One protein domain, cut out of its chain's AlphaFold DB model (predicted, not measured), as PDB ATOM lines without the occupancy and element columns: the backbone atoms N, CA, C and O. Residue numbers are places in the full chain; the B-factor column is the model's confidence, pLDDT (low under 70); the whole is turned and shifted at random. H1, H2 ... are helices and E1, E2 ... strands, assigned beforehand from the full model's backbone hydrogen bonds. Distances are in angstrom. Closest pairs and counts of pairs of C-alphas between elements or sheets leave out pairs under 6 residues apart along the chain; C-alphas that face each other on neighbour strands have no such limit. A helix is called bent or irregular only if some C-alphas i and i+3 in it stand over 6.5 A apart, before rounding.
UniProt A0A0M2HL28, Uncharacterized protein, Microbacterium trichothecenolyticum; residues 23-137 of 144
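AT A GLANCE: This is residues 23 to 137 of the 144 residues of an uncharacterized protein of Microbacterium trichothecenolyticum (UniProt A0A0M2HL28). A twisted sheet of three long strands has one helix, H3, packed on one face, and a long bent helix, H1, crosses over the far side of H3, which lies between H1 and the sheet. Residues 23 to 42, all in H1, stick out from this body as a free arm and make much of the length, while the short helix H2 sits near one end of H3, in the stretch between E3 and H3. The printed part has 115 residues, with three named helices and three named strands in the order H1 E1 E2 E3 H2 H3; the sheet order is E1 E2 E3, antiparallel, and the class is mixed, helices and strands. The whole is loose, with a radius of gyration of the C-alphas of 16.8 A, and spans 61 by 30 by 22 A.

IN THESE COORDINATES: H1, residues 23 to 64, was assigned as one helix by its hydrogen bonds, but it is bent: C-alphas 52 and 55 are 7.6 A apart. Its arm H1a, residues 23 to 52, starts with C-alpha 23 at (-36.796, 45.960, -51.716) and measures 44.4 A from first to last C-alpha. Its arm H1b, residues 55 to 64, measures 14.2 A. E1, residues 70 to 80, begins with C-alpha 70 at (12.177, 23.067, -43.374) and is 33.2 A long. E2, residues 86 to 96, is 32.5 A long, and E3, residues 99 to 108, is 30.3 A long. H2 is residues 114 to 118, and H3, residues 124 to 135, is 16.4 A long and ends with C-alpha 135 at (-1.128, 24.213, -50.866).

HOW THE PARTS SIT: E1, E2 and E3 form a meander, each strand the antiparallel neighbour of the one before, with E1 and E3 as edge strands. E1 and E2 are a hairpin with directions at 166 degrees; N 73 and O 93 are 2.9 A apart and N 77 and O 89 are 2.7 A apart, within hydrogen-bond range. E2 and E3 are a hairpin at 165 degrees, with N 92 and O 103 at 2.8 A and N 101 and O 94 at 2.9 A, within hydrogen-bond range. H3 is on the sheet at a height over the sheet of 5.7 A, and the two make two layers, a helix on one face of a sheet. It lies over E2 and E3, slantwise to the strands, at 34 degrees to E3 on the local plane; the closest C-alphas of E3 and H3 are those of Ser 104 and Ala 128, 4.7 A apart. H1a touches H3 with its residues 47 to 51 alone, about perpendicular at 89 degrees; their closest C-alphas, of Asp 50 and Ala 127, are 6.5 A apart. H1b touches residues 130 to 134 of H3 alone, at a steep tilt of 45 degrees, the same way; their closest C-alphas, of Arg 57 and Ser 130, are 6.6 A apart. The arms H1a and H1b stand at a steep tilt of 69 degrees, only just short of about perpendicular. H1b is only just on the sheet, with 5 pairs of C-alphas within 10 A, and only grazes it with residues 61 to 64. H2 is not on the sheet and is apart from H1a and H1b; it is only just apart from H3, the closest C-alphas being 8.4 A apart. Each O i to N i+4 pair is within hydrogen-bond range in H1b, H2 and H3, and 25 of 26 are in H1a.

THE WHOLE: The two C-alphas farthest apart, those of Leu 23 and Gly 67, are 61.7 A apart. Without residues 23 to 42, which stand free, the body spans 46 by 24 by 23 A. The printed part has no cut, and the links between named elements are tight. The mean pLDDT of the printed part is 74.2; it is under 70 at residues 23 to 26, 28 to 30, 32 to 52 and 108 to 122.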
ATOM      1  N   LEU A  23     -36.691  47.401 -51.470       58.19
ATOM      2  CA  LEU A  23     -36.796  45.960 -51.716       58.19
ATOM      3  C   LEU A  23     -35.538  45.373 -52.380       58.19
ATOM      4  O   LEU A  23     -35.031  44.358 -51.916       58.19
ATOM      5  N   ARG A  24     -34.983  46.019 -53.418       61.81
ATOM      6  CA  ARG A  24     -33.755  45.545 -54.089       61.81
ATOM      7  C   ARG A  24     -32.529  45.643 -53.186       61.81
ATOM      8  O   ARG A  24     -31.674  44.764 -53.218       61.81
ATOM      9  N   ALA A  25     -32.453  46.687 -52.361       61.94
ATOM     10  CA  ALA A  25     -31.368  46.841 -51.394       61.94
ATOM     11  C   ALA A  25     -31.433  45.793 -50.265       61.94
ATOM     12  O   ALA A  25     -30.391  45.355 -49.782       61.94
ATOM     13  N   ALA A  26     -32.638  45.385 -49.851       64.12
ATOM     14  CA  ALA A  26     -32.833  44.306 -48.883       64.12
ATOM     15  C   ALA A  26     -32.490  42.933 -49.485       64.12
ATOM     16  O   ALA A  26     -31.766  42.166 -48.854       64.12
ATOM     17  N   GLN A  27     -32.914  42.669 -50.725       70.00
ATOM     18  CA  GLN A  27     -32.602  41.427 -51.440       70.00
ATOM     19  C   GLN A  27     -31.088  41.255 -51.633       70.00
ATOM     20  O   GLN A  27     -30.524  40.252 -51.221       70.00
ATOM     21  N   ALA A  28     -30.394  42.295 -52.110       68.38
ATOM     22  CA  ALA A  28     -28.942  42.253 -52.298       68.38
ATOM     23  C   ALA A  28     -28.155  42.062 -50.986       68.38
ATOM     24  O   ALA A  28     -27.017  41.590 -51.005       68.38
ATOM     25  N   LYS A  29     -28.725  42.450 -49.836       66.06
ATOM     26  CA  LYS A  29     -28.140  42.149 -48.521       66.06
ATOM     27  C   LYS A  29     -28.349  40.686 -48.145       66.06
ATOM     28  O   LYS A  29     -27.377  40.055 -47.743       66.06
ATOM     29  N   ALA A  30     -29.560  40.162 -48.328       68.69
ATOM     30  CA  ALA A  30     -29.870  38.757 -48.079       68.69
ATOM     31  C   ALA A  30     -29.024  37.826 -48.963       68.69
ATOM     32  O   ALA A  30     -28.420  36.893 -48.450       68.69
ATOM     33  N   ASP A  31     -28.866  38.144 -50.250       70.00
ATOM     34  CA  ASP A  31     -28.057  37.350 -51.182       70.00
ATOM     35  C   ASP A  31     -26.570  37.340 -50.779       70.00
ATOM     36  O   ASP A  31     -25.901  36.310 -50.842       70.00
ATOM     37  N   ARG A  32     -26.035  38.475 -50.303       68.94
ATOM     38  CA  ARG A  32     -24.655  38.552 -49.781       68.94
ATOM     39  C   ARG A  32     -24.480  37.775 -48.483       68.94
ATOM     40  O   ARG A  32     -23.417  37.202 -48.259       68.94
ATOM     41  N   GLU A  33     -25.480  37.796 -47.613       66.69
ATOM     42  CA  GLU A  33     -25.465  37.059 -46.353       66.69
ATOM     43  C   GLU A  33     -25.567  35.551 -46.599       66.69
ATOM     44  O   GLU A  33     -24.804  34.782 -46.018       66.69
ATOM     45  N   GLN A  34     -26.403  35.141 -47.551       68.50
ATOM     46  CA  GLN A  34     -26.527  33.760 -47.993       68.50
ATOM     47  C   GLN A  34     -25.250  33.270 -48.688       68.50
ATOM     48  O   GLN A  34     -24.753  32.204 -48.339       68.50
ATOM     49  N   ALA A  35     -24.635  34.077 -49.561       61.06
ATOM     50  CA  ALA A  35     -23.343  33.754 -50.171       61.06
ATOM     51  C   ALA A  35     -22.216  33.624 -49.129       61.06
ATOM     52  O   ALA A  35     -21.360  32.750 -49.238       61.06
ATOM     53  N   ARG A  36     -22.223  34.460 -48.080       57.69
ATOM     54  CA  ARG A  36     -21.289  34.322 -46.950       57.69
ATOM     55  C   ARG A  36     -21.555  33.059 -46.139       57.69
ATOM     56  O   ARG A  36     -20.603  32.393 -45.749       57.69
ATOM     57  N   ALA A  37     -22.818  32.728 -45.891       62.69
ATOM     58  CA  ALA A  37     -23.194  31.520 -45.167       62.69
ATOM     59  C   ALA A  37     -22.843  30.247 -45.956       62.69
ATOM     60  O   ALA A  37     -22.386  29.271 -45.368       62.69
ATOM     61  N   GLU A  38     -23.011  30.252 -47.279       58.38
ATOM     62  CA  GLU A  38     -22.605  29.150 -48.156       58.38
ATOM     63  C   GLU A  38     -21.084  29.012 -48.239       58.38
ATOM     64  O   GLU A  38     -20.581  27.898 -48.103       58.38
ATOM     65  N   ALA A  39     -20.345  30.119 -48.357       56.34
ATOM     66  CA  ALA A  39     -18.883  30.099 -48.285       56.34
ATOM     67  C   ALA A  39     -18.393  29.542 -46.937       56.34
ATOM     68  O   ALA A  39     -17.540  28.661 -46.913       56.34
ATOM     69  N   ALA A  40     -19.005  29.965 -45.826       54.84
ATOM     70  CA  ALA A  40     -18.685  29.448 -44.498       54.84
ATOM     71  C   ALA A  40     -18.996  27.948 -44.355       54.84
ATOM     72  O   ALA A  40     -18.231  27.218 -43.730       54.84
ATOM     73  N   LYS A  41     -20.090  27.459 -44.958       53.81
ATOM     74  CA  LYS A  41     -20.413  26.023 -44.993       53.81
ATOM     75  C   LYS A  41     -19.431  25.228 -45.857       53.81
ATOM     76  O   LYS A  41     -19.074  24.117 -45.479       53.81
ATOM     77  N   ALA A  42     -18.998  25.773 -46.992       53.66
ATOM     78  CA  ALA A  42     -18.017  25.133 -47.867       53.66
ATOM     79  C   ALA A  42     -16.629  25.059 -47.209       53.66
ATOM     80  O   ALA A  42     -15.972  24.015 -47.270       53.66
ATOM     81  N   ASP A  43     -16.210  26.122 -46.520       55.25
ATOM     82  CA  ASP A  43     -15.001  26.111 -45.693       55.25
ATOM     83  C   ASP A  43     -15.135  25.086 -44.553       55.25
ATOM     84  O   ASP A  43     -14.246  24.255 -44.388       55.25
ATOM     85  N   ALA A  44     -16.278  25.037 -43.855       56.06
ATOM     86  CA  ALA A  44     -16.528  24.069 -42.780       56.06
ATOM     87  C   ALA A  44     -16.544  22.599 -43.255       56.06
ATOM     88  O   ALA A  44     -16.104  21.706 -42.531       56.06
ATOM     89  N   ALA A  45     -17.033  22.322 -44.467       55.22
ATOM     90  CA  ALA A  45     -16.984  20.983 -45.059       55.22
ATOM     91  C   ALA A  45     -15.551  20.581 -45.448       55.22
ATOM     92  O   ALA A  45     -15.138  19.448 -45.214       55.22
ATOM     93  N   THR A  46     -14.773  21.528 -45.981       59.34
ATOM     94  CA  THR A  46     -13.347  21.321 -46.291       59.34
ATOM     95  C   THR A  46     -12.537  21.074 -45.019       59.34
ATOM     96  O   THR A  46     -11.657  20.218 -44.986       59.34
ATOM     97  N   ASP A  47     -12.878  21.796 -43.957       57.31
ATOM     98  CA  ASP A  47     -12.320  21.645 -42.621       57.31
ATOM     99  C   ASP A  47     -12.599  20.256 -42.023       57.31
ATOM    100  O   ASP A  47     -11.702  19.653 -41.435       57.31
ATOM    101  N   ALA A  48     -13.810  19.720 -42.221       54.25
ATOM    102  CA  ALA A  48     -14.194  18.388 -41.753       54.25
ATOM    103  C   ALA A  48     -13.357  17.260 -42.392       54.25
ATOM    104  O   ALA A  48     -12.952  16.319 -41.709       54.25
ATOM    105  N   GLU A  49     -13.058  17.367 -43.691       54.22
ATOM    106  CA  GLU A  49     -12.173  16.431 -44.405       54.22
ATOM    107  C   GLU A  49     -10.689  16.610 -44.029       54.22
ATOM    108  O   GLU A  49      -9.904  15.650 -44.044       54.22
ATOM    109  N   ASP A  50     -10.285  17.832 -43.671       59.56
ATOM    110  CA  ASP A  50      -8.917  18.145 -43.259       59.56
ATOM    111  C   ASP A  50      -8.558  17.544 -41.893       59.56
ATOM    112  O   ASP A  50      -7.397  17.175 -41.701       59.56
ATOM    113  N   PHE A  51      -9.525  17.357 -40.987       56.91
ATOM    114  CA  PHE A  51      -9.286  16.756 -39.668       56.91
ATOM    115  C   PHE A  51      -8.794  15.308 -39.739       56.91
ATOM    116  O   PHE A  51      -7.840  14.943 -39.058       56.91
ATOM    117  N   VAL A  52      -9.405  14.480 -40.591       58.75
ATOM    118  CA  VAL A  52      -9.075  13.045 -40.690       58.75
ATOM    119  C   VAL A  52      -7.751  12.817 -41.432       58.75
ATOM    120  O   VAL A  52      -7.100  11.790 -41.249       58.75
ATOM    121  N   THR A  53      -7.329  13.779 -42.260       71.69
ATOM    122  CA  THR A  53      -6.202  13.623 -43.194       71.69
ATOM    123  C   THR A  53      -4.960  14.449 -42.842       71.69
ATOM    124  O   THR A  53      -3.927  14.312 -43.507       71.69
ATOM    125  N   ALA A  54      -5.018  15.281 -41.794       73.12
ATOM    126  CA  ALA A  54      -3.914  16.146 -41.375       73.12
ATOM    127  C   ALA A  54      -2.643  15.364 -41.016       73.12
ATOM    128  O   ALA A  54      -1.577  15.653 -41.562       73.12
ATOM    129  N   ASP A  55      -2.752  14.332 -40.177       75.12
ATOM    130  CA  ASP A  55      -1.600  13.529 -39.743       75.12
ATOM    131  C   ASP A  55      -0.917  12.826 -40.923       75.12
ATOM    132  O   ASP A  55       0.309  12.834 -41.055       75.12
ATOM    133  N   GLU A  56      -1.706  12.280 -41.848       78.75
ATOM    134  CA  GLU A  56      -1.197  11.619 -43.050       78.75
ATOM    135  C   GLU A  56      -0.453  12.605 -43.963       78.75
ATOM    136  O   GLU A  56       0.595  12.264 -44.525       78.75
ATOM    137  N   ARG A  57      -0.937  13.850 -44.081       82.25
ATOM    138  CA  ARG A  57      -0.220  14.911 -44.804       82.25
ATOM    139  C   ARG A  57       1.060  15.314 -44.089       82.25
ATOM    140  O   ARG A  57       2.071  15.477 -44.764       82.25
ATOM    141  N   ILE A  58       1.061  15.429 -42.761       81.50
ATOM    142  CA  ILE A  58       2.264  15.771 -41.987       81.50
ATOM    143  C   ILE A  58       3.347  14.702 -42.187       81.50
ATOM    144  O   ILE A  58       4.487  15.026 -42.519       81.50
ATOM    145  N   VAL A  59       2.992  13.419 -42.078       83.00
ATOM    146  CA  VAL A  59       3.926  12.307 -42.333       83.00
ATOM    147  C   VAL A  59       4.449  12.338 -43.774       83.00
ATOM    148  O   VAL A  59       5.647  12.165 -44.013       83.00
ATOM    149  N   THR A  60       3.570  12.583 -44.748       84.94
ATOM    150  CA  THR A  60       3.939  12.644 -46.172       84.94
ATOM    151  C   THR A  60       4.850  13.834 -46.473       84.94
ATOM    152  O   THR A  60       5.822  13.699 -47.217       84.94
ATOM    153  N   PHE A  61       4.584  14.983 -45.854       86.19
ATOM    154  CA  PHE A  61       5.401  16.186 -45.942       86.19
ATOM    155  C   PHE A  61       6.834  15.926 -45.465       86.19
ATOM    156  O   PHE A  61       7.776  16.139 -46.230       86.19
ATOM    157  N   TRP A  62       7.003  15.373 -44.260       86.38
ATOM    158  CA  TRP A  62       8.330  15.059 -43.723       86.38
ATOM    159  C   TRP A  62       9.070  13.999 -44.537       86.38
ATOM    160  O   TRP A  62      10.296  14.027 -44.612       86.38
ATOM    161  N   ARG A  63       8.345  13.081 -45.186       86.94
ATOM    162  CA  ARG A  63       8.942  12.114 -46.116       86.94
ATOM    163  C   ARG A  63       9.425  12.783 -47.405       86.94
ATOM    164  O   ARG A  63      10.527  12.479 -47.849       86.94
ATOM    165  N   LYS A  64       8.621  13.674 -47.996       84.62
ATOM    166  CA  LYS A  64       8.931  14.363 -49.261       84.62
ATOM    167  C   LYS A  64      10.103  15.332 -49.119       84.62
ATOM    168  O   LYS A  64      10.961  15.372 -49.992       84.62
ATOM    169  N   TYR A  65      10.145  16.084 -48.024       84.94
ATOM    170  CA  TYR A  65      11.167  17.099 -47.762       84.94
ATOM    171  C   TYR A  65      12.267  16.606 -46.809       84.94
ATOM    172  O   TYR A  65      12.982  17.400 -46.198       84.94
ATOM    173  N   ARG A  66      12.429  15.282 -46.672       84.62
ATOM    174  CA  ARG A  66      13.451  14.691 -45.805       84.62
ATOM    175  C   ARG A  66      14.845  15.141 -46.248       84.62
ATOM    176  O   ARG A  66      15.247  14.886 -47.378       84.62
ATOM    177  N   GLY A  67      15.593  15.755 -45.333       82.00
ATOM    178  CA  GLY A  67      16.951  16.239 -45.601       82.00
ATOM    179  C   GLY A  67      17.022  17.620 -46.260       82.00
ATOM    180  O   GLY A  67      18.120  18.060 -46.582       82.00
ATOM    181  N   GLN A  68      15.888  18.303 -46.443       86.50
ATOM    182  CA  GLN A  68      15.853  19.717 -46.816       86.50
ATOM    183  C   GLN A  68      15.688  20.599 -45.578       86.50
ATOM    184  O   GLN A  68      15.179  20.152 -44.548       86.50
ATOM    185  N   GLU A  69      16.092  21.864 -45.687       86.50
ATOM    186  CA  GLU A  69      15.768  22.857 -44.669       86.50
ATOM    187  C   GLU A  69      14.260  23.134 -44.702       86.50
ATOM    188  O   GLU A  69      13.698  23.554 -45.718       86.50
ATOM    189  N   VAL A  70      13.604  22.845 -43.578       89.62
ATOM    190  CA  VAL A  70      12.177  23.067 -43.374       89.62
ATOM    191  C   VAL A  70      11.999  24.021 -42.206       89.62
ATOM    192  O   VAL A  70      12.487  23.770 -41.105       89.62
ATOM    193  N   LYS A  71      11.241  25.092 -42.431       90.88
ATOM    194  CA  LYS A  71      10.866  26.065 -41.410       90.88
ATOM    195  C   LYS A  71       9.350  26.173 -41.344       90.88
ATOM    196  O   LYS A  71       8.701  26.494 -42.333       90.88
ATOM    197  N   ILE A  72       8.793  25.932 -40.163       89.56
ATOM    198  CA  ILE A  72       7.366  26.106 -39.889       89.56
ATOM    199  C   ILE A  72       7.240  27.200 -38.838       89.56
ATOM    200  O   ILE A  72       7.785  27.075 -37.741       89.56
ATOM    201  N   THR A  73       6.540  28.279 -39.168       90.12
ATOM    202  CA  THR A  73       6.184  29.328 -38.209       90.12
ATOM    203  C   THR A  73       4.674  29.403 -38.085       90.12
ATOM    204  O   THR A  73       3.943  29.224 -39.058       90.12
ATOM    205  N   SER A  74       4.190  29.656 -36.872       87.69
ATOM    206  CA  SER A  74       2.767  29.852 -36.624       87.69
ATOM    207  C   SER A  74       2.546  31.069 -35.738       87.69
ATOM    208  O   SER A  74       3.378  31.379 -34.885       87.69
ATOM    209  N   HIS A  75       1.441  31.771 -35.966       86.31
ATOM    210  CA  HIS A  75       0.946  32.789 -35.053       86.31
ATOM    211  C   HIS A  75      -0.543  32.565 -34.816       86.31
ATOM    212  O   HIS A  75      -1.299  32.276 -35.742       86.31
ATOM    213  N   SER A  76      -0.963  32.719 -33.568       84.38
ATOM    214  CA  SER A  76      -2.366  32.697 -33.173       84.38
ATOM    215  C   SER A  76      -2.879  34.117 -32.969       84.38
ATOM    216  O   SER A  76      -2.165  34.974 -32.443       84.38
ATOM    217  N   GLN A  77      -4.128  34.358 -33.332       85.44
ATOM    218  CA  GLN A  77      -4.874  35.567 -33.031       85.44
ATOM    219  C   GLN A  77      -6.166  35.181 -32.320       85.44
ATOM    220  O   GLN A  77      -6.951  34.384 -32.828       85.44
ATOM    221  N   ARG A  78      -6.390  35.780 -31.150       85.44
ATOM    222  CA  ARG A  78      -7.661  35.695 -30.435       85.44
ATOM    223  C   ARG A  78      -8.552  36.848 -30.868       85.44
ATOM    224  O   ARG A  78      -8.119  37.998 -30.822       85.44
ATOM    225  N   MET A  79      -9.792  36.558 -31.228       83.50
ATOM    226  CA  MET A  79     -10.818  37.562 -31.478       83.50
ATOM    227  C   MET A  79     -12.030  37.279 -30.599       83.50
ATOM    228  O   MET A  79     -12.560  36.172 -30.591       83.50
ATOM    229  N   GLU A  80     -12.477  38.284 -29.858       83.25
ATOM    230  CA  GLU A  80     -13.733  38.217 -29.118       83.25
ATOM    231  C   GLU A  80     -14.845  38.830 -29.970       83.25
ATOM    232  O   GLU A  80     -14.718  39.938 -30.498       83.25
ATOM    233  N   ARG A  81     -15.922  38.073 -30.174       80.38
ATOM    234  CA  ARG A  81     -17.090  38.494 -30.944       80.38
ATOM    235  C   ARG A  81     -18.044  39.303 -30.052       80.38
ATOM    236  O   ARG A  81     -18.094  39.075 -28.846       80.38
ATOM    237  N   PRO A  82     -18.893  40.176 -30.629       77.00
ATOM    238  CA  PRO A  82     -19.859  40.978 -29.865       77.00
ATOM    239  C   PRO A  82     -20.865  40.175 -29.022       77.00
ATOM    240  O   PRO A  82     -21.485  40.725 -28.121       77.00
ATOM    241  N   ASN A  83     -21.048  38.886 -29.321       81.38
ATOM    242  CA  ASN A  83     -21.904  37.962 -28.573       81.38
ATOM    243  C   ASN A  83     -21.160  37.210 -27.447       81.38
ATOM    244  O   ASN A  83     -21.709  36.257 -26.901       81.38
ATOM    245  N   GLY A  84     -19.914  37.587 -27.136       75.62
ATOM    246  CA  GLY A  84     -19.072  36.930 -26.131       75.62
ATOM    247  C   GLY A  84     -18.408  35.631 -26.603       75.62
ATOM    248  O   GLY A  84     -17.703  34.988 -25.828       75.62
ATOM    249  N   ALA A  85     -18.603  35.219 -27.863       76.81
ATOM    250  CA  ALA A  85     -17.902  34.063 -28.412       76.81
ATOM    251  C   ALA A  85     -16.426  34.397 -28.672       76.81
ATOM    252  O   ALA A  85     -16.104  35.442 -29.239       76.81
ATOM    253  N   VAL A  86     -15.525  33.486 -28.311       77.25
ATOM    254  CA  VAL A  86     -14.097  33.606 -28.629       77.25
ATOM    255  C   VAL A  86     -13.800  32.812 -29.895       77.25
ATOM    256  O   VAL A  86     -14.218  31.663 -30.031       77.25
ATOM    257  N   GLU A  87     -13.061  33.415 -30.813       79.50
ATOM    258  CA  GLU A  87     -12.487  32.766 -31.985       79.50
ATOM    259  C   GLU A  87     -10.965  32.811 -31.916       79.50
ATOM    260  O   GLU A  87     -10.362  33.826 -31.559       79.50
ATOM    261  N   TRP A  88     -10.355  31.695 -32.282       79.06
ATOM    262  CA  TRP A  88      -8.924  31.539 -32.448       79.06
ATOM    263  C   TRP A  88      -8.643  31.351 -33.926       79.06
ATOM    264  O   TRP A  88      -9.068  30.364 -34.522       79.06
ATOM    265  N   THR A  89      -7.934  32.302 -34.520       83.25
ATOM    266  CA  THR A  89      -7.396  32.165 -35.870       83.25
ATOM    267  C   THR A  89      -5.921  31.842 -35.762       83.25
ATOM    268  O   THR A  89      -5.165  32.602 -35.164       83.25
ATOM    269  N   VAL A  90      -5.493  30.726 -36.338       84.88
ATOM    270  CA  VAL A  90      -4.078  30.376 -36.433       84.88
ATOM    271  C   VAL A  90      -3.637  30.545 -37.871       84.88
ATOM    272  O   VAL A  90      -4.270  30.023 -38.784       84.88
ATOM    273  N   HIS A  91      -2.542  31.268 -38.066       86.56
ATOM    274  CA  HIS A  91      -1.858  31.416 -39.339       86.56
ATOM    275  C   HIS A  91      -0.575  30.597 -39.293       86.56
ATOM    276  O   HIS A  91       0.234  30.759 -38.381       86.56
ATOM    277  N   VAL A  92      -0.376  29.731 -40.281       90.00
ATOM    278  CA  VAL A  92       0.815  28.896 -40.429       90.00
ATOM    279  C   VAL A  92       1.518  29.271 -41.723       90.00
ATOM    280  O   VAL A  92       0.900  29.335 -42.784       90.00
ATOM    281  N   THR A  93       2.824  29.498 -41.632       91.44
ATOM    282  CA  THR A  93       3.723  29.597 -42.780       91.44
ATOM    283  C   THR A  93       4.627  28.372 -42.791       91.44
ATOM    284  O   THR A  93       5.269  28.063 -41.787       91.44
ATOM    285  N   VAL A  94       4.681  27.676 -43.924       89.44
ATOM    286  CA  VAL A  94       5.586  26.543 -44.141       89.44
ATOM    287  C   VAL A  94       6.537  26.905 -45.268       89.44
ATOM    288  O   VAL A  94       6.094  27.179 -46.381       89.44
ATOM    289  N   THR A  95       7.833  26.869 -44.976       90.06
ATOM    290  CA  THR A  95       8.913  26.991 -45.953       90.06
ATOM    291  C   THR A  95       9.645  25.655 -46.047       90.06
ATOM    292  O   THR A  95      10.094  25.127 -45.030       90.06
ATOM    293  N   ALA A  96       9.742  25.094 -47.249       86.56
ATOM    294  CA  ALA A  96      10.439  23.842 -47.529       86.56
ATOM    295  C   ALA A  96      11.219  23.976 -48.845       86.56
ATOM    296  O   ALA A  96      10.617  24.043 -49.924       86.56
ATOM    297  N   GLY A  97      12.550  24.056 -48.749       83.50
ATOM    298  CA  GLY A  97      13.393  24.470 -49.875       83.50
ATOM    299  C   GLY A  97      12.989  25.863 -50.377       83.50
ATOM    300  O   GLY A  97      12.817  26.782 -49.580       83.50
ATOM    301  N   ASP A  98      12.752  25.996 -51.684       84.44
ATOM    302  CA  ASP A  98      12.329  27.260 -52.312       84.44
ATOM    303  C   ASP A  98      10.815  27.525 -52.222       84.44
ATOM    304  O   ASP A  98      10.314  28.548 -52.694       84.44
ATOM    305  N   HIS A  99      10.045  26.607 -51.632       82.94
ATOM    306  CA  HIS A  99       8.596  26.745 -51.540       82.94
ATOM    307  C   HIS A  99       8.198  27.362 -50.208       82.94
ATOM    308  O   HIS A  99       8.498  26.804 -49.158       82.94
ATOM    309  N   THR A 100       7.458  28.469 -50.250       90.50
ATOM    310  CA  THR A 100       6.793  29.039 -49.073       90.50
ATOM    311  C   THR A 100       5.295  29.103 -49.311       90.50
ATOM    312  O   THR A 100       4.843  29.634 -50.323       90.50
ATOM    313  N   VAL A 101       4.524  28.570 -48.369       89.25
ATOM    314  CA  VAL A 101       3.061  28.635 -48.369       89.25
ATOM    315  C   VAL A 101       2.561  29.208 -47.061       89.25
ATOM    316  O   VAL A 101       3.192  29.061 -46.013       89.25
ATOM    317  N   GLN A 102       1.390  29.824 -47.128       90.19
ATOM    318  CA  GLN A 102       0.685  30.328 -45.965       90.19
ATOM    319  C   GLN A 102      -0.745  29.816 -45.984       90.19
ATOM    320  O   GLN A 102      -1.391  29.780 -47.031       90.19
ATOM    321  N   ALA A 103      -1.237  29.424 -44.818       86.44
ATOM    322  CA  ALA A 103      -2.638  29.102 -44.624       86.44
ATOM    323  C   ALA A 103      -3.092  29.539 -43.238       86.44
ATOM    324  O   ALA A 103      -2.285  29.759 -42.334       86.44
ATOM    325  N   SER A 104      -4.400  29.664 -43.081       86.06
ATOM    326  CA  SER A 104      -5.018  30.001 -41.811       86.06
ATOM    327  C   SER A 104      -6.271  29.182 -41.583       86.06
ATOM    328  O   SER A 104      -6.968  28.841 -42.540       86.06
ATOM    329  N   ALA A 105      -6.569  28.918 -40.321       82.62
ATOM    330  CA  ALA A 105      -7.817  28.305 -39.901       82.62
ATOM    331  C   ALA A 105      -8.361  29.039 -38.676       82.62
ATOM    332  O   ALA A 105      -7.590  29.451 -37.807       82.62
ATOM    333  N   THR A 106      -9.682  29.197 -38.621       79.00
ATOM    334  CA  THR A 106     -10.388  29.809 -37.493       79.00
ATOM    335  C   THR A 106     -11.277  28.770 -36.820       79.00
ATOM    336  O   THR A 106     -12.023  28.048 -37.487       79.00
ATOM    337  N   ARG A 107     -11.207  28.691 -35.490       74.06
ATOM    338  CA  ARG A 107     -12.024  27.798 -34.656       74.06
ATOM    339  C   ARG A 107     -12.545  28.525 -33.422       74.06
ATOM    340  O   ARG A 107     -11.962  29.505 -32.962       74.06
ATOM    341  N   HIS A 108     -13.665  28.055 -32.883       67.25
ATOM    342  CA  HIS A 108     -14.279  28.649 -31.698       67.25
ATOM    343  C   HIS A 108     -13.661  28.120 -30.397       67.25
ATOM    344  O   HIS A 108     -13.507  26.918 -30.236       67.25
ATOM    345  N   SER A 109     -13.396  29.049 -29.470       53.59
ATOM    346  CA  SER A 109     -13.252  28.971 -28.001       53.59
ATOM    347  C   SER A 109     -12.313  27.937 -27.360       53.59
ATOM    348  O   SER A 109     -11.596  28.285 -26.426       53.59
ATOM    349  N   THR A 110     -12.271  26.694 -27.817       54.31
ATOM    350  CA  THR A 110     -11.664  25.575 -27.081       54.31
ATOM    351  C   THR A 110     -10.226  25.231 -27.489       54.31
ATOM    352  O   THR A 110      -9.619  24.324 -26.930       54.31
ATOM    353  N   ASP A 111      -9.632  26.008 -28.391       53.25
ATOM    354  CA  ASP A 111      -8.298  25.749 -28.952       53.25
ATOM    355  C   ASP A 111      -7.110  26.142 -28.072       53.25
ATOM    356  O   ASP A 111      -5.964  25.958 -28.474       53.25
ATOM    357  N   TRP A 112      -7.344  26.706 -26.885       51.09
ATOM    358  CA  TRP A 112      -6.261  27.378 -26.168       51.09
ATOM    359  C   TRP A 112      -5.246  26.439 -25.509       51.09
ATOM    360  O   TRP A 112      -4.143  26.907 -25.283       51.09
ATOM    361  N   ASN A 113      -5.566  25.164 -25.232       54.75
ATOM    362  CA  ASN A 113      -4.578  24.119 -24.877       54.75
ATOM    363  C   ASN A 113      -5.207  22.721 -24.727       54.75
ATOM    364  O   ASN A 113      -4.604  21.735 -25.147       54.75
ATOM    365  N   ASP A 114      -6.417  22.624 -24.168       52.28
ATOM    366  CA  ASP A 114      -7.005  21.325 -23.796       52.28
ATOM    367  C   ASP A 114      -7.384  20.479 -25.023       52.28
ATOM    368  O   ASP A 114      -7.116  19.278 -25.061       52.28
ATOM    369  N   ILE A 115      -7.907  21.107 -26.085       57.56
ATOM    370  CA  ILE A 115      -8.164  20.407 -27.354       57.56
ATOM    371  C   ILE A 115      -6.866  19.982 -28.032       57.56
ATOM    372  O   ILE A 115      -6.809  18.887 -28.575       57.56
ATOM    373  N   VAL A 116      -5.808  20.796 -27.998       57.28
ATOM    374  CA  VAL A 116      -4.534  20.442 -28.649       57.28
ATOM    375  C   VAL A 116      -3.930  19.185 -28.014       57.28
ATOM    376  O   VAL A 116      -3.355  18.362 -28.724       57.28
ATOM    377  N   ALA A 117      -4.085  19.017 -26.697       60.56
ATOM    378  CA  ALA A 117      -3.593  17.851 -25.971       60.56
ATOM    379  C   ALA A 117      -4.448  16.592 -26.206       60.56
ATOM    380  O   ALA A 117      -3.893  15.536 -26.509       60.56
ATOM    381  N   ASP A 118      -5.777  16.699 -26.108       62.12
ATOM    382  CA  ASP A 118      -6.675  15.536 -26.193       62.12
ATOM    383  C   ASP A 118      -7.054  15.160 -27.633       62.12
ATOM    384  O   ASP A 118      -7.258  13.986 -27.956       62.12
ATOM    385  N   ARG A 119      -7.187  16.156 -28.512       63.12
ATOM    386  CA  ARG A 119      -7.622  16.024 -29.911       63.12
ATOM    387  C   ARG A 119      -6.858  17.011 -30.794       63.12
ATOM    388  O   ARG A 119      -7.440  17.957 -31.322       63.12
ATOM    389  N   PRO A 120      -5.549  16.790 -31.008       61.53
ATOM    390  CA  PRO A 120      -4.702  17.715 -31.756       61.53
ATOM    391  C   PRO A 120      -5.230  18.010 -33.164       61.53
ATOM    392  O   PRO A 120      -5.019  19.116 -33.666       61.53
ATOM    393  N   HIS A 121      -5.941  17.060 -33.783       64.69
ATOM    394  CA  HIS A 121      -6.591  17.241 -35.078       64.69
ATOM    395  C   HIS A 121      -7.664  18.332 -35.046       64.69
ATOM    396  O   HIS A 121      -7.699  19.133 -35.969       64.69
ATOM    397  N   ASP A 122      -8.448  18.445 -33.973       66.12
ATOM    398  CA  ASP A 122      -9.539  19.420 -33.855       66.12
ATOM    399  C   ASP A 122      -9.039  20.875 -33.734       66.12
ATOM    400  O   ASP A 122      -9.820  21.815 -33.907       66.12
ATOM    401  N   SER A 123      -7.737  21.077 -33.504       75.69
ATOM    402  CA  SER A 123      -7.159  22.407 -33.310       75.69
ATOM    403  C   SER A 123      -7.022  23.232 -34.597       75.69
ATOM    404  O   SER A 123      -6.659  22.726 -35.665       75.69
ATOM    405  N   ALA A 124      -7.200  24.553 -34.490       77.19
ATOM    406  CA  ALA A 124      -6.930  25.506 -35.567       77.19
ATOM    407  C   ALA A 124      -5.479  25.439 -36.049       77.19
ATOM    408  O   ALA A 124      -5.218  25.679 -37.224       77.19
ATOM    409  N   GLN A 125      -4.528  25.096 -35.177       78.06
ATOM    410  CA  GLN A 125      -3.131  24.951 -35.575       78.06
ATOM    411  C   GLN A 125      -2.943  23.781 -36.543       78.06
ATOM    412  O   GLN A 125      -2.334  23.956 -37.600       78.06
ATOM    413  N   THR A 126      -3.486  22.610 -36.215       79.44
ATOM    414  CA  THR A 126      -3.389  21.429 -37.079       79.44
ATOM    415  C   THR A 126      -4.174  21.620 -38.371       79.44
ATOM    416  O   THR A 126      -3.664  21.290 -39.441       79.44
ATOM    417  N   ALA A 127      -5.356  22.237 -38.308       79.12
ATOM    418  CA  ALA A 127      -6.127  22.588 -39.499       79.12
ATOM    419  C   ALA A 127      -5.362  23.570 -40.408       79.12
ATOM    420  O   ALA A 127      -5.215  23.328 -41.608       79.12
ATOM    421  N   ALA A 128      -4.793  24.642 -39.847       83.75
ATOM    422  CA  ALA A 128      -4.003  25.613 -40.602       83.75
ATOM    423  C   ALA A 128      -2.748  24.976 -41.216       83.75
ATOM    424  O   ALA A 128      -2.429  25.237 -42.378       83.75
ATOM    425  N   LEU A 129      -2.060  24.098 -40.478       84.06
ATOM    426  CA  LEU A 129      -0.917  23.351 -40.998       84.06
ATOM    427  C   LEU A 129      -1.342  22.411 -42.132       84.06
ATOM    428  O   LEU A 129      -0.742  22.446 -43.202       84.06
ATOM    429  N   SER A 130      -2.396  21.617 -41.946       83.38
ATOM    430  CA  SER A 130      -2.914  20.698 -42.968       83.38
ATOM    431  C   SER A 130      -3.294  21.431 -44.260       83.38
ATOM    432  O   SER A 130      -2.944  20.975 -45.357       83.38
ATOM    433  N   ARG A 131      -3.920  22.609 -44.141       84.38
ATOM    434  CA  ARG A 131      -4.266  23.483 -45.269       84.38
ATOM    435  C   ARG A 131      -3.019  24.034 -45.967       84.38
ATOM    436  O   ARG A 131      -2.954  24.018 -47.196       84.38
ATOM    437  N   ALA A 132      -1.992  24.435 -45.213       85.75
ATOM    438  CA  ALA A 132      -0.707  24.849 -45.782       85.75
ATOM    439  C   ALA A 132      -0.045  23.695 -46.557       85.75
ATOM    440  O   ALA A 132       0.370  23.862 -47.704       85.75
ATOM    441  N   LEU A 133      -0.015  22.491 -45.980       85.88
ATOM    442  CA  LEU A 133       0.542  21.306 -46.635       85.88
ATOM    443  C   LEU A 133      -0.210  20.951 -47.926       85.88
ATOM    444  O   LEU A 133       0.415  20.586 -48.925       85.88
ATOM    445  N   ARG A 134      -1.534  21.129 -47.952       83.56
ATOM    446  CA  ARG A 134      -2.336  20.972 -49.171       83.56
ATOM    447  C   ARG A 134      -1.924  21.964 -50.260       83.56
ATOM    448  O   ARG A 134      -1.817  21.563 -51.417       83.56
ATOM    449  N   PHE A 135      -1.638  23.220 -49.911       83.12
ATOM    450  CA  PHE A 135      -1.128  24.213 -50.866       83.12
ATOM    451  C   PHE A 135       0.274  23.879 -51.400       83.12
ATOM    452  O   PHE A 135       0.570  24.203 -52.545       83.12
ATOM    453  N   LEU A 136       1.097  23.138 -50.647       82.25
ATOM    454  CA  LEU A 136       2.353  22.541 -51.145       82.25
ATOM    455  C   LEU A 136       2.140  21.307 -52.044       82.25
ATOM    456  O   LEU A 136       3.103  20.664 -52.477       82.25
ATOM    457  N   GLY A 137       0.886  20.934 -52.308       80.81
ATOM    458  CA  GLY A 137       0.531  19.755 -53.089       80.81
ATOM    459  C   GLY A 137       0.749  18.437 -52.343       80.81
ATOM    460  O   GLY A 137       0.856  17.390 -52.984       80.81
TER     461      GLY A 137